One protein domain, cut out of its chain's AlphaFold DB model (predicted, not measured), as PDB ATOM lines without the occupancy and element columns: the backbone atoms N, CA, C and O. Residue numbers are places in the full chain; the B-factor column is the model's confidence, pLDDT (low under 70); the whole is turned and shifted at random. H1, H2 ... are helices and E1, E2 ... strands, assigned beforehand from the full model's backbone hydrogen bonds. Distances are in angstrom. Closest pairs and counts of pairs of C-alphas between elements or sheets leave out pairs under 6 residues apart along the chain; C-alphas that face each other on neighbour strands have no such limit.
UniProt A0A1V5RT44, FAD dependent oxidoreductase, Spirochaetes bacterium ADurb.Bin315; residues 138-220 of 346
ATOM      1  N   ASN A 138     -14.918  50.575 -41.597       87.12
ATOM      2  CA  ASN A 138     -13.829  49.617 -41.697       87.12
ATOM      3  C   ASN A 138     -12.550  50.177 -41.084       87.12
ATOM      4  O   ASN A 138     -12.239  51.365 -41.192       87.12
ATOM      5  N   SER A 139     -11.774  49.273 -40.489       83.75
ATOM      6  CA  SER A 139     -10.384  49.538 -40.124       83.75
ATOM      7  C   SER A 139      -9.475  49.207 -41.297       83.75
ATOM      8  O   SER A 139      -9.598  48.120 -41.873       83.75
ATOM      9  N   LEU A 140      -8.533  50.100 -41.604       85.31
ATOM     10  CA  LEU A 140      -7.518  49.840 -42.618       85.31
ATOM     11  C   LEU A 140      -6.714  48.597 -42.243       85.31
ATOM     12  O   LEU A 140      -6.118  48.527 -41.165       85.31
ATOM     13  N   ALA A 141      -6.713  47.629 -43.150       84.44
ATOM     14  CA  ALA A 141      -5.788  46.520 -43.113       84.44
ATOM     15  C   ALA A 141      -5.336  46.166 -44.522       84.44
ATOM     16  O   ALA A 141      -6.128  46.218 -45.461       84.44
ATOM     17  N   ILE A 142      -4.065  45.812 -44.650       88.38
ATOM     18  CA  ILE A 142      -3.485  45.357 -45.905       88.38
ATOM     19  C   ILE A 142      -2.670  44.100 -45.648       88.38
ATOM     20  O   ILE A 142      -1.721  44.109 -44.869       88.38
ATOM     21  N   TRP A 143      -3.085  43.026 -46.304       89.75
ATOM     22  CA  TRP A 143      -2.407  41.745 -46.379       89.75
ATOM     23  C   TRP A 143      -1.767  41.607 -47.754       89.75
ATOM     24  O   TRP A 143      -2.437  41.765 -48.778       89.75
ATOM     25  N   SER A 144      -0.469  41.349 -47.787       88.19
ATOM     26  CA  SER A 144       0.314  41.248 -49.013       88.19
ATOM     27  C   SER A 144       1.302  40.103 -48.878       88.19
ATOM     28  O   SER A 144       1.869  39.880 -47.806       88.19
ATOM     29  N   TYR A 145       1.489  39.365 -49.969       86.94
ATOM     30  CA  TYR A 145       2.579  38.409 -50.028       86.94
ATOM     31  C   TYR A 145       3.883  39.167 -50.224       86.94
ATOM     32  O   TYR A 145       3.983  40.022 -51.104       86.94
ATOM     33  N   CYS A 146       4.882  38.830 -49.431       79.50
ATOM     34  CA  CYS A 146       6.201  39.432 -49.455       79.50
ATOM     35  C   CYS A 146       7.278  38.367 -49.290       79.50
ATOM     36  O   CYS A 146       7.039  37.268 -48.791       79.50
ATOM     37  N   THR A 147       8.491  38.720 -49.662       74.75
ATOM     38  CA  THR A 147       9.703  38.000 -49.295       74.75
ATOM     39  C   THR A 147      10.427  38.839 -48.248       74.75
ATOM     40  O   THR A 147      10.599  40.042 -48.459       74.75
ATOM     41  N   GLN A 148      10.811  38.228 -47.128       63.00
ATOM     42  CA  GLN A 148      11.578  38.879 -46.064       63.00
ATOM     43  C   GLN A 148      12.876  38.098 -45.828       63.00
ATOM     44  O   GLN A 148      12.832  36.869 -45.762       63.00
ATOM     45  N   GLY A 149      14.015  38.786 -45.727       52.62
ATOM     46  CA  GLY A 149      15.307  38.157 -45.420       52.62
ATOM     47  C   GLY A 149      15.913  37.308 -46.549       52.62
ATOM     48  O   GLY A 149      16.752  36.448 -46.286       52.62
ATOM     49  N   ALA A 150      15.501  37.523 -47.802       43.25
ATOM     50  CA  ALA A 150      16.100  36.882 -48.970       43.25
ATOM     51  C   ALA A 150      16.973  37.899 -49.716       43.25
ATOM     52  O   ALA A 150      16.471  38.691 -50.513       43.25
ATOM     53  N   ASP A 151      18.275  37.887 -49.429       42.38
ATOM     54  CA  ASP A 151      19.273  38.708 -50.111       42.38
ATOM     55  C   ASP A 151      19.139  38.634 -51.639       42.38
ATOM     56  O   ASP A 151      18.950  37.558 -52.206       42.38
ATOM     57  N   THR A 152      19.272  39.815 -52.250       40.44
ATOM     58  CA  THR A 152      19.548  40.251 -53.639       40.44
ATOM     59  C   THR A 152      19.686  39.275 -54.824       40.44
ATOM     60  O   THR A 152      19.641  39.751 -55.956       40.44
ATOM     61  N   GLN A 153      19.800  37.959 -54.674       41.66
ATOM     62  CA  GLN A 153      19.770  36.998 -55.776       41.66
ATOM     63  C   GLN A 153      19.279  35.618 -55.322       41.66
ATOM     64  O   GLN A 153      20.106  34.791 -54.975       41.66
ATOM     65  N   TYR A 154      17.971  35.333 -55.390       41.47
ATOM     66  CA  TYR A 154      17.348  34.022 -55.716       41.47
ATOM     67  C   TYR A 154      17.862  32.681 -55.099       41.47
ATOM     68  O   TYR A 154      17.322  31.620 -55.420       41.47
ATOM     69  N   GLN A 155      18.860  32.655 -54.222       39.03
ATOM     70  CA  GLN A 155      19.541  31.473 -53.698       39.03
ATOM     71  C   GLN A 155      19.242  31.397 -52.199       39.03
ATOM     72  O   GLN A 155      19.997  31.876 -51.367       39.03
ATOM     73  N   LYS A 156      18.111  30.838 -51.785       35.38
ATOM     74  CA  LYS A 156      17.835  29.410 -51.920       35.38
ATOM     75  C   LYS A 156      16.352  29.196 -52.225       35.38
ATOM     76  O   LYS A 156      15.521  29.229 -51.323       35.38
ATOM     77  N   ARG A 157      16.008  28.898 -53.482       44.78
ATOM     78  CA  ARG A 157      14.826  28.065 -53.765       44.78
ATOM     79  C   ARG A 157      14.909  26.826 -52.863       44.78
ATOM     80  O   ARG A 157      15.841  26.052 -53.028       44.78
ATOM     81  N   GLY A 158      13.978  26.681 -51.919       38.16
ATOM     82  CA  GLY A 158      13.750  25.455 -51.148       38.16
ATOM     83  C   GLY A 158      14.994  24.843 -50.492       38.16
ATOM     84  O   GLY A 158      15.531  23.855 -50.978       38.16
ATOM     85  N   GLY A 159      15.416  25.383 -49.349       35.94
ATOM     86  CA  GLY A 159      15.955  24.517 -48.293       35.94
ATOM     87  C   GLY A 159      14.783  23.982 -47.455       35.94
ATOM     88  O   GLY A 159      13.776  24.687 -47.380       35.94
ATOM     89  N   PRO A 160      14.874  22.786 -46.844       41.62
ATOM     90  CA  PRO A 160      13.729  22.059 -46.278       41.62
ATOM     91  C   PRO A 160      12.891  22.806 -45.218       41.62
ATOM     92  O   PRO A 160      11.759  22.399 -44.988       41.62
ATOM     93  N   ASP A 161      13.378  23.918 -44.648       43.53
ATOM     94  CA  ASP A 161      12.820  24.499 -43.416       43.53
ATOM     95  C   ASP A 161      12.541  26.027 -43.442       43.53
ATOM     96  O   ASP A 161      12.547  26.662 -42.389       43.53
ATOM     97  N   GLY A 162      12.288  26.674 -44.594       45.81
ATOM     98  CA  GLY A 162      11.954  28.117 -44.609       45.81
ATOM     99  C   GLY A 162      10.983  28.570 -45.714       45.81
ATOM    100  O   GLY A 162      11.193  28.221 -46.878       45.81
ATOM    101  N   PRO A 163       9.932  29.365 -45.413       50.00
ATOM    102  CA  PRO A 163       9.043  29.901 -46.441       50.00
ATOM    103  C   PRO A 163       9.732  31.028 -47.226       50.00
ATOM    104  O   PRO A 163      10.031  32.087 -46.688       50.00
ATOM    105  N   GLY A 164       9.949  30.817 -48.529       57.50
ATOM    106  CA  GLY A 164      10.424  31.860 -49.452       57.50
ATOM    107  C   GLY A 164       9.363  32.912 -49.809       57.50
ATOM    108  O   GLY A 164       9.691  33.911 -50.435       57.50
ATOM    109  N   LEU A 165       8.104  32.694 -49.418       69.44
ATOM    110  CA  LEU A 165       6.990  33.623 -49.573       69.44
ATOM    111  C   LEU A 165       6.226  33.687 -48.248       69.44
ATOM    112  O   LEU A 165       5.691  32.679 -47.787       69.44
ATOM    113  N   SER A 166       6.165  34.873 -47.663       70.88
ATOM    114  CA  SER A 166       5.478  35.161 -46.409       70.88
ATOM    115  C   SER A 166       4.240  36.007 -46.673       70.88
ATOM    116  O   SER A 166       4.189  36.788 -47.620       70.88
ATOM    117  N   LEU A 167       3.229  35.867 -45.823       75.25
ATOM    118  CA  LEU A 167       2.075  36.755 -45.804       75.25
ATOM    119  C   LEU A 167       2.280  37.770 -44.685       75.25
ATOM    120  O   LEU A 167       2.333  37.393 -43.515       75.25
ATOM    121  N   VAL A 168       2.390  39.048 -45.037       75.31
ATOM    122  CA  VAL A 168       2.476  40.139 -44.064       75.31
ATOM    123  C   VAL A 168       1.173  40.913 -44.052       75.31
ATOM    124  O   VAL A 168       0.591  41.207 -45.096       75.31
ATOM    125  N   SER A 169       0.723  41.253 -42.847       75.81
ATOM    126  CA  SER A 169      -0.481  42.036 -42.612       75.81
ATOM    127  C   SER A 169      -0.167  43.280 -41.787       75.81
ATOM    128  O   SER A 169       0.395  43.171 -40.696       75.81
ATOM    129  N   PHE A 170      -0.602  44.448 -42.249       68.81
ATOM    130  CA  PHE A 170      -0.607  45.686 -41.467       68.81
ATOM    131  C   PHE A 170      -2.042  46.052 -41.097       68.81
ATOM    132  O   PHE A 170      -2.906  46.066 -41.969       68.81
ATOM    133  N   GLY A 171      -2.299  46.405 -39.835       60.25
ATOM    134  CA  GLY A 171      -3.657  46.660 -39.331       60.25
ATOM    135  C   GLY A 171      -4.298  45.419 -38.697       60.25
ATOM    136  O   GLY A 171      -3.785  44.311 -38.806       60.25
ATOM    137  N   LYS A 172      -5.388  45.601 -37.942       54.03
ATOM    138  CA  LYS A 172      -5.809  44.621 -36.923       54.03
ATOM    139  C   LYS A 172      -6.200  43.230 -37.457       54.03
ATOM    140  O   LYS A 172      -7.199  43.101 -38.170       54.03
ATOM    141  N   ILE A 173      -5.471  42.214 -36.978       43.53
ATOM    142  CA  ILE A 173      -5.988  41.087 -36.158       43.53
ATOM    143  C   ILE A 173      -5.828  41.362 -34.634       43.53
ATOM    144  O   ILE A 173      -6.416  40.681 -33.808       43.53
ATOM    145  N   ASP A 174      -5.098  42.407 -34.241       36.66
ATOM    146  CA  ASP A 174      -4.789  42.767 -32.845       36.66
ATOM    147  C   ASP A 174      -5.826  43.747 -32.254       36.66
ATOM    148  O   ASP A 174      -6.253  44.655 -32.943       36.66
ATOM    149  N   THR A 175      -6.233  43.656 -30.988       38.84
ATOM    150  CA  THR A 175      -7.156  44.602 -30.329       38.84
ATOM    151  C   THR A 175      -6.540  45.968 -29.963       38.84
ATOM    152  O   THR A 175      -7.288  46.857 -29.543       38.84
ATOM    153  N   GLN A 176      -5.258  46.243 -30.247       33.47
ATOM    154  CA  GLN A 176      -4.594  47.501 -29.840       33.47
ATOM    155  C   GLN A 176      -4.168  48.489 -30.953       33.47
ATOM    156  O   GLN A 176      -3.839  49.635 -30.648       33.47
ATOM    157  N   ALA A 177      -4.252  48.150 -32.244       40.41
ATOM    158  CA  ALA A 177      -3.683  48.974 -33.334       40.41
ATOM    159  C   ALA A 177      -4.427  50.286 -33.724       40.41
ATOM    160  O   ALA A 177      -4.272  50.773 -34.842       40.41
ATOM    161  N   PHE A 178      -5.224  50.897 -32.838       39.44
ATOM    162  CA  PHE A 178      -5.896  52.183 -33.121       39.44
ATOM    163  C   PHE A 178      -4.971  53.409 -33.043       39.44
ATOM    164  O   PHE A 178      -5.398  54.518 -33.353       39.44
ATOM    165  N   LYS A 179      -3.715  53.254 -32.609       40.78
ATOM    166  CA  LYS A 179      -2.927  54.403 -32.139       40.78
ATOM    167  C   LYS A 179      -2.167  55.206 -33.196       40.78
ATOM    168  O   LYS A 179      -1.547  56.194 -32.823       40.78
ATOM    169  N   HIS A 180      -2.291  54.903 -34.489       42.06
ATOM    170  CA  HIS A 180      -1.711  55.765 -35.525       42.06
ATOM    171  C   HIS A 180      -2.707  56.084 -36.657       42.06
ATOM    172  O   HIS A 180      -3.002  55.255 -37.522       42.06
ATOM    173  N   THR A 181      -3.211  57.327 -36.588       48.38
ATOM    174  CA  THR A 181      -3.618  58.192 -37.714       48.38
ATOM    175  C   THR A 181      -4.642  57.621 -38.700       48.38
ATOM    176  O   THR A 181      -4.370  57.467 -39.885       48.38
ATOM    177  N   VAL A 182      -5.875  57.389 -38.243       51.41
ATOM    178  CA  VAL A 182      -7.051  57.407 -39.132       51.41
ATOM    179  C   VAL A 182      -8.039  58.424 -38.569       51.41
ATOM    180  O   VAL A 182      -8.693  58.164 -37.564       51.41
ATOM    181  N   THR A 183      -8.114  59.606 -39.182       56.81
ATOM    182  CA  THR A 183      -9.044  60.680 -38.786       56.81
ATOM    183  C   THR A 183     -10.421  60.531 -39.438       56.81
ATOM    184  O   THR A 183     -11.401  61.042 -38.905       56.81
ATOM    185  N   VAL A 184     -10.513  59.794 -40.556       68.06
ATOM    186  CA  VAL A 184     -11.754  59.555 -41.308       68.06
ATOM    187  C   VAL A 184     -11.974  58.045 -41.495       68.06
ATOM    188  O   VAL A 184     -11.103  57.376 -42.052       68.06
ATOM    189  N   PRO A 185     -13.116  57.476 -41.063       79.38
ATOM    190  CA  PRO A 185     -13.394  56.044 -41.203       79.38
ATOM    191  C   PRO A 185     -13.538  55.627 -42.673       79.38
ATOM    192  O   PRO A 185     -14.014  56.410 -43.496       79.38
ATOM    193  N   TYR A 186     -13.145  54.393 -43.006       86.69
ATOM    194  CA  TYR A 186     -13.317  53.824 -44.350       86.69
ATOM    195  C   TYR A 186     -14.692  53.183 -44.503       86.69
ATOM    196  O   TYR A 186     -15.154  52.494 -43.595       86.69
ATOM    197  N   TYR A 187     -15.294  53.365 -45.672       89.25
ATOM    198  CA  TYR A 187     -16.519  52.696 -46.094       89.25
ATOM    199  C   TYR A 187     -16.265  52.005 -47.435       89.25
ATOM    200  O   TYR A 187     -15.441  52.470 -48.224       89.25
ATOM    201  N   GLY A 188     -16.913  50.859 -47.639       87.62
ATOM    202  CA  GLY A 188     -16.676  49.985 -48.790       87.62
ATOM    203  C   GLY A 188     -17.633  50.164 -49.959       87.62
ATOM    204  O   GLY A 188     -17.496  49.453 -50.938       87.62
ATOM    205  N   ASP A 189     -18.591  51.077 -49.850       90.06
ATOM    206  CA  ASP A 189     -19.758  51.186 -50.726       90.06
ATOM    207  C   ASP A 189     -19.647  52.311 -51.768       90.06
ATOM    208  O   ASP A 189     -20.596  52.556 -52.515       90.06
ATOM    209  N   THR A 190     -18.505  53.007 -51.819       91.00
ATOM    210  CA  THR A 190     -18.226  54.091 -52.772       91.00
ATOM    211  C   THR A 190     -16.849  53.930 -53.410       91.00
ATOM    212  O   THR A 190     -15.897  53.479 -52.772       91.00
ATOM    213  N   ALA A 191     -16.714  54.374 -54.663       92.25
ATOM    214  CA  ALA A 191     -15.436  54.353 -55.375       92.25
ATOM    215  C   ALA A 191     -14.349  55.167 -54.651       92.25
ATOM    216  O   ALA A 191     -13.207  54.725 -54.559       92.25
ATOM    217  N   GLU A 192     -14.699  56.327 -54.088       92.38
ATOM    218  CA  GLU A 192     -13.767  57.147 -53.304       92.38
ATOM    219  C   GLU A 192     -13.283  56.409 -52.048       92.38
ATOM    220  O   GLU A 192     -12.080  56.367 -51.784       92.38
ATOM    221  N   GLY A 193     -14.196  55.774 -51.303       91.25
ATOM    222  CA  GLY A 193     -13.863  54.998 -50.108       91.25
ATOM    223  C   GLY A 193     -12.930  53.825 -50.407       91.25
ATOM    224  O   GLY A 193     -11.925  53.642 -49.712       91.25
ATOM    225  N   ILE A 194     -13.214  53.087 -51.485       92.94
ATOM    226  CA  ILE A 194     -12.378  51.986 -51.977       92.94
ATOM    227  C   ILE A 194     -10.999  52.486 -52.417       92.94
ATOM    228  O   ILE A 194      -9.984  51.954 -51.961       92.94
ATOM    229  N   ASN A 195     -10.943  53.535 -53.242       94.38
ATOM    230  CA  ASN A 195      -9.684  54.097 -53.727       94.38
ATOM    231  C   ASN A 195      -8.813  54.585 -52.571       94.38
ATOM    232  O   ASN A 195      -7.625  54.266 -52.521       94.38
ATOM    233  N   ARG A 196      -9.401  55.292 -51.598       92.56
ATOM    234  CA  ARG A 196      -8.677  55.756 -50.411       92.56
ATOM    235  C   ARG A 196      -8.142  54.587 -49.584       92.56
ATOM    236  O   ARG A 196      -6.987  54.617 -49.179       92.56
ATOM    237  N   PHE A 197      -8.946  53.543 -49.363       92.56
ATOM    238  CA  PHE A 197      -8.505  52.346 -48.636       92.56
ATOM    239  C   PHE A 197      -7.292  51.686 -49.306       92.56
ATOM    240  O   PHE A 197      -6.328  51.333 -48.625       92.56
ATOM    241  N   ILE A 198      -7.322  51.539 -50.635       94.00
ATOM    242  CA  ILE A 198      -6.228  50.937 -51.408       94.00
ATOM    243  C   ILE A 198      -4.976  51.819 -51.353       94.00
ATOM    244  O   ILE A 198      -3.900  51.321 -51.022       94.00
ATOM    245  N   ILE A 199      -5.105  53.121 -51.632       93.94
ATOM    246  CA  ILE A 199      -3.980  54.068 -51.644       93.94
ATOM    247  C   ILE A 199      -3.308  54.127 -50.269       93.94
ATOM    248  O   ILE A 199      -2.087  53.992 -50.182       93.94
ATOM    249  N   ASP A 200      -4.085  54.253 -49.192       92.31
ATOM    250  CA  ASP A 200      -3.545  54.322 -47.832       92.31
ATOM    251  C   ASP A 200      -2.897  52.993 -47.410       92.31
ATOM    252  O   ASP A 200      -1.852  52.982 -46.752       92.31
ATOM    253  N   GLY A 201      -3.482  51.859 -47.809       90.31
ATOM    254  CA  GLY A 201      -2.897  50.534 -47.603       90.31
ATOM    255  C   GLY A 201      -1.551  50.389 -48.317       90.31
ATOM    256  O   GLY A 201      -0.558  50.006 -47.694       90.31
ATOM    257  N   HIS A 202      -1.487  50.756 -49.597       93.38
ATOM    258  CA  HIS A 202      -0.250  50.740 -50.380       93.38
ATOM    259  C   HIS A 202       0.802  51.686 -49.803       93.38
ATOM    260  O   HIS A 202       1.971  51.317 -49.725       93.38
ATOM    261  N   ALA A 203       0.407  52.873 -49.336       91.81
ATOM    262  CA  ALA A 203       1.316  53.809 -48.687       91.81
ATOM    263  C   ALA A 203       1.939  53.210 -47.414       91.81
ATOM    264  O   ALA A 203       3.139  53.374 -47.190       91.81
ATOM    265  N   ARG A 204       1.170  52.467 -46.602       89.38
ATOM    266  CA  ARG A 204       1.707  51.752 -45.426       89.38
ATOM    267  C   ARG A 204       2.740  50.700 -45.815       89.38
ATOM    268  O   ARG A 204       3.808  50.658 -45.209       89.38
ATOM    269  N   LEU A 205       2.443  49.892 -46.831       87.75
ATOM    270  CA  LEU A 205       3.364  48.872 -47.333       87.75
ATOM    271  C   LEU A 205       4.643  49.499 -47.910       87.75
ATOM    272  O   LEU A 205       5.741  49.073 -47.571       87.75
ATOM    273  N   LEU A 206       4.508  50.559 -48.712       90.31
ATOM    274  CA  LEU A 206       5.632  51.301 -49.281       90.31
ATOM    275  C   LEU A 206       6.506  51.942 -48.196       90.31
ATOM    276  O   LEU A 206       7.728  51.923 -48.303       90.31
ATOM    277  N   ASN A 207       5.906  52.507 -47.148       89.31
ATOM    278  CA  ASN A 207       6.661  53.061 -46.025       89.31
ATOM    279  C   ASN A 207       7.409  51.971 -45.253       89.31
ATOM    280  O   ASN A 207       8.535  52.207 -44.829       89.31
ATOM    281  N   HIS A 208       6.817  50.781 -45.107       86.31
ATOM    282  CA  HIS A 208       7.506  49.641 -44.512       86.31
ATOM    283  C   HIS A 208       8.701  49.194 -45.365       86.31
ATOM    284  O   HIS A 208       9.789  49.065 -44.817       86.31
ATOM    285  N   MET A 209       8.529  49.072 -46.690       87.12
ATOM    286  CA  MET A 209       9.624  48.785 -47.633       87.12
ATOM    287  C   MET A 209      10.760  49.806 -47.532       87.12
ATOM    288  O   MET A 209      11.918  49.438 -47.445       87.12
ATOM    289  N   LYS A 210      10.444  51.107 -47.506       87.75
ATOM    290  CA  LYS A 210      11.459  52.171 -47.391       87.75
ATOM    291  C   LYS A 210      12.252  52.123 -46.082       87.75
ATOM    292  O   LYS A 210      13.303  52.746 -46.003       87.75
ATOM    293  N   ALA A 211      11.712  51.472 -45.053       88.88
ATOM    294  CA  ALA A 211      12.338  51.342 -43.744       88.88
ATOM    295  C   ALA A 211      13.074  50.004 -43.547       88.88
ATOM    296  O   ALA A 211      13.752  49.856 -42.533       88.88
ATOM    297  N   HIS A 212      12.919  49.041 -44.464       81.75
ATOM    298  CA  HIS A 212      13.464  47.687 -44.349       81.75
ATOM    299  C   HIS A 212      14.024  47.233 -45.702       81.75
ATOM    300  O   HIS A 212      13.268  46.910 -46.618       81.75
ATOM    301  N   ASP A 213      15.351  47.170 -45.815       80.56
ATOM    302  CA  ASP A 213      16.042  46.806 -47.062       80.56
ATOM    303  C   ASP A 213      15.913  45.309 -47.421       80.56
ATOM    304  O   ASP A 213      16.245  44.902 -48.533       80.56
ATOM    305  N   ASP A 214      15.406  44.481 -46.501       75.62
ATOM    306  CA  ASP A 214      15.203  43.036 -46.654       75.62
ATOM    307  C   ASP A 214      13.748  42.648 -46.972       75.62
ATOM    308  O   ASP A 214      13.416  41.460 -46.970       75.62
ATOM    309  N   PHE A 215      12.875  43.627 -47.238       79.00
ATOM    310  CA  PHE A 215      11.445  43.424 -47.446       79.00
ATOM    311  C   PHE A 215      11.008  43.803 -48.868       79.00
ATOM    312  O   PHE A 215      11.058  44.966 -49.274       79.00
ATOM    313  N   VAL A 216      10.480  42.829 -49.615       82.50
ATOM    314  CA  VAL A 216       9.962  43.047 -50.974       82.50
ATOM    315  C   VAL A 216       8.568  42.428 -51.113       82.50
ATOM    316  O   VAL A 216       8.424  41.216 -50.948       82.50
ATOM    317  N   PRO A 217       7.513  43.202 -51.435       84.12
ATOM    318  CA  PRO A 217       6.218  42.648 -51.803       84.12
ATOM    319  C   PRO A 217       6.339  41.810 -53.073       84.12
ATOM    320  O   PRO A 217       6.762  42.295 -54.120       84.12
ATOM    321  N   ALA A 218       5.925  40.555 -52.982       85.56
ATOM    322  CA  ALA A 218       5.814  39.647 -54.112       85.56
ATOM    323  C   ALA A 218       4.455  39.793 -54.813       85.56
ATOM    324  O   ALA A 218       4.356  39.582 -56.019       85.56
ATOM    325  N   SER A 219       3.401  40.144 -54.066       89.00
ATOM    326  CA  SER A 219       2.077  40.390 -54.632       89.00
ATOM    327  C   SER A 219       1.224  41.306 -53.758       89.00
ATOM    328  O   SER A 219       1.069  41.095 -52.547       89.00
ATOM    329  N   LEU A 220       0.626  42.309 -54.399       92.44
ATOM    330  CA  LEU A 220      -0.421  43.142 -53.818       92.44
ATOM    331  C   LEU A 220      -1.780  42.436 -53.939       92.44
ATOM    332  O   LEU A 220      -2.001  41.711 -54.908       92.44
TER     333      LEU A 220
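What this domain is: This is residues 138 to 220 of the 346 residues of the protein "FAD dependent oxidoreductase" of Spirochaetes bacterium ADurb.Bin315 (UniProt A0A1V5RT44). A small, strongly twisted sheet of three strands has one long helix, H1, packed over one face and running along the strands. A long loop, residues 149 to 165, extends from one end of the sheet, and its residues 157 to 162 stick out; a second long loop, residues 171 to 190, leads from E2 to the first residue of H1. You will find 83 printed residues with the named elements E1, E2, H1 and E3 in that order, a sheet ordered E2, E1, E3, antiparallel throughout, and a mixed class of helices and strands, with under half of the residues, 38, in named elements. The whole is loose, with a radius of gyration of the C-alphas of 15.3 A, and elongated, spanning 44 by 27 by 22 A.

Where its parts are: Find C-alpha 142 at (-3.485, 45.357, -45.905); from there E1, residues 142 to 148, runs 16.4 A. Beside it look for E2, residues 166 to 170, and E3, residues 215 to 219, which ends with C-alpha 219 at (2.077, 40.390, -54.632). H1, residues 191 to 211, starts with C-alpha 191 at (-15.436, 54.353, -55.375) and runs 30.3 A.

How they stand to each other: Start at E1, the inner strand; E2 and E3 are edge strands. E1 and E2 form a hairpin, antiparallel at 138 degrees, and you can check N 144 and O 168 at 2.9 A, within hydrogen-bond range. E1 and E3 are antiparallel at 122 degrees, with N 147 and O 216 within hydrogen-bond range at 2.8 A. H1 is on the sheet at a height over the sheet of 10.1 A, and its line stands at 24 degrees to that of E1 on the local plane. H1 lies over E1, and only just over E2, on which 3 of its C-alphas fall. The closest C-alphas of E1 and H1 are those of Ile 142 and Gly 201, 5.5 A apart; for H1 and E3 look at Met 209 and Phe 215, whose C-alphas are 5.7 A apart. E2, H1 and E3 form a split strand-helix-strand unit, two strands of one sheet that are not neighbours, joined through a helix, with E1 between them in the sheet, and its crossover is right-handed. In H1 every O i to N i+4 pair is within hydrogen-bond range.

The domain as a whole: The two C-alphas farthest apart are those of Pro 160 and Thr 190, 45.7 A. The printed part has no cut. The links E1 to E2, 17 residues, and E2 to H1, 20 residues, are long; H1 to E3 is tight. The mean pLDDT of the printed part is 70.8, and in the model residues 148 to 165 and 170 to 184 are under 70.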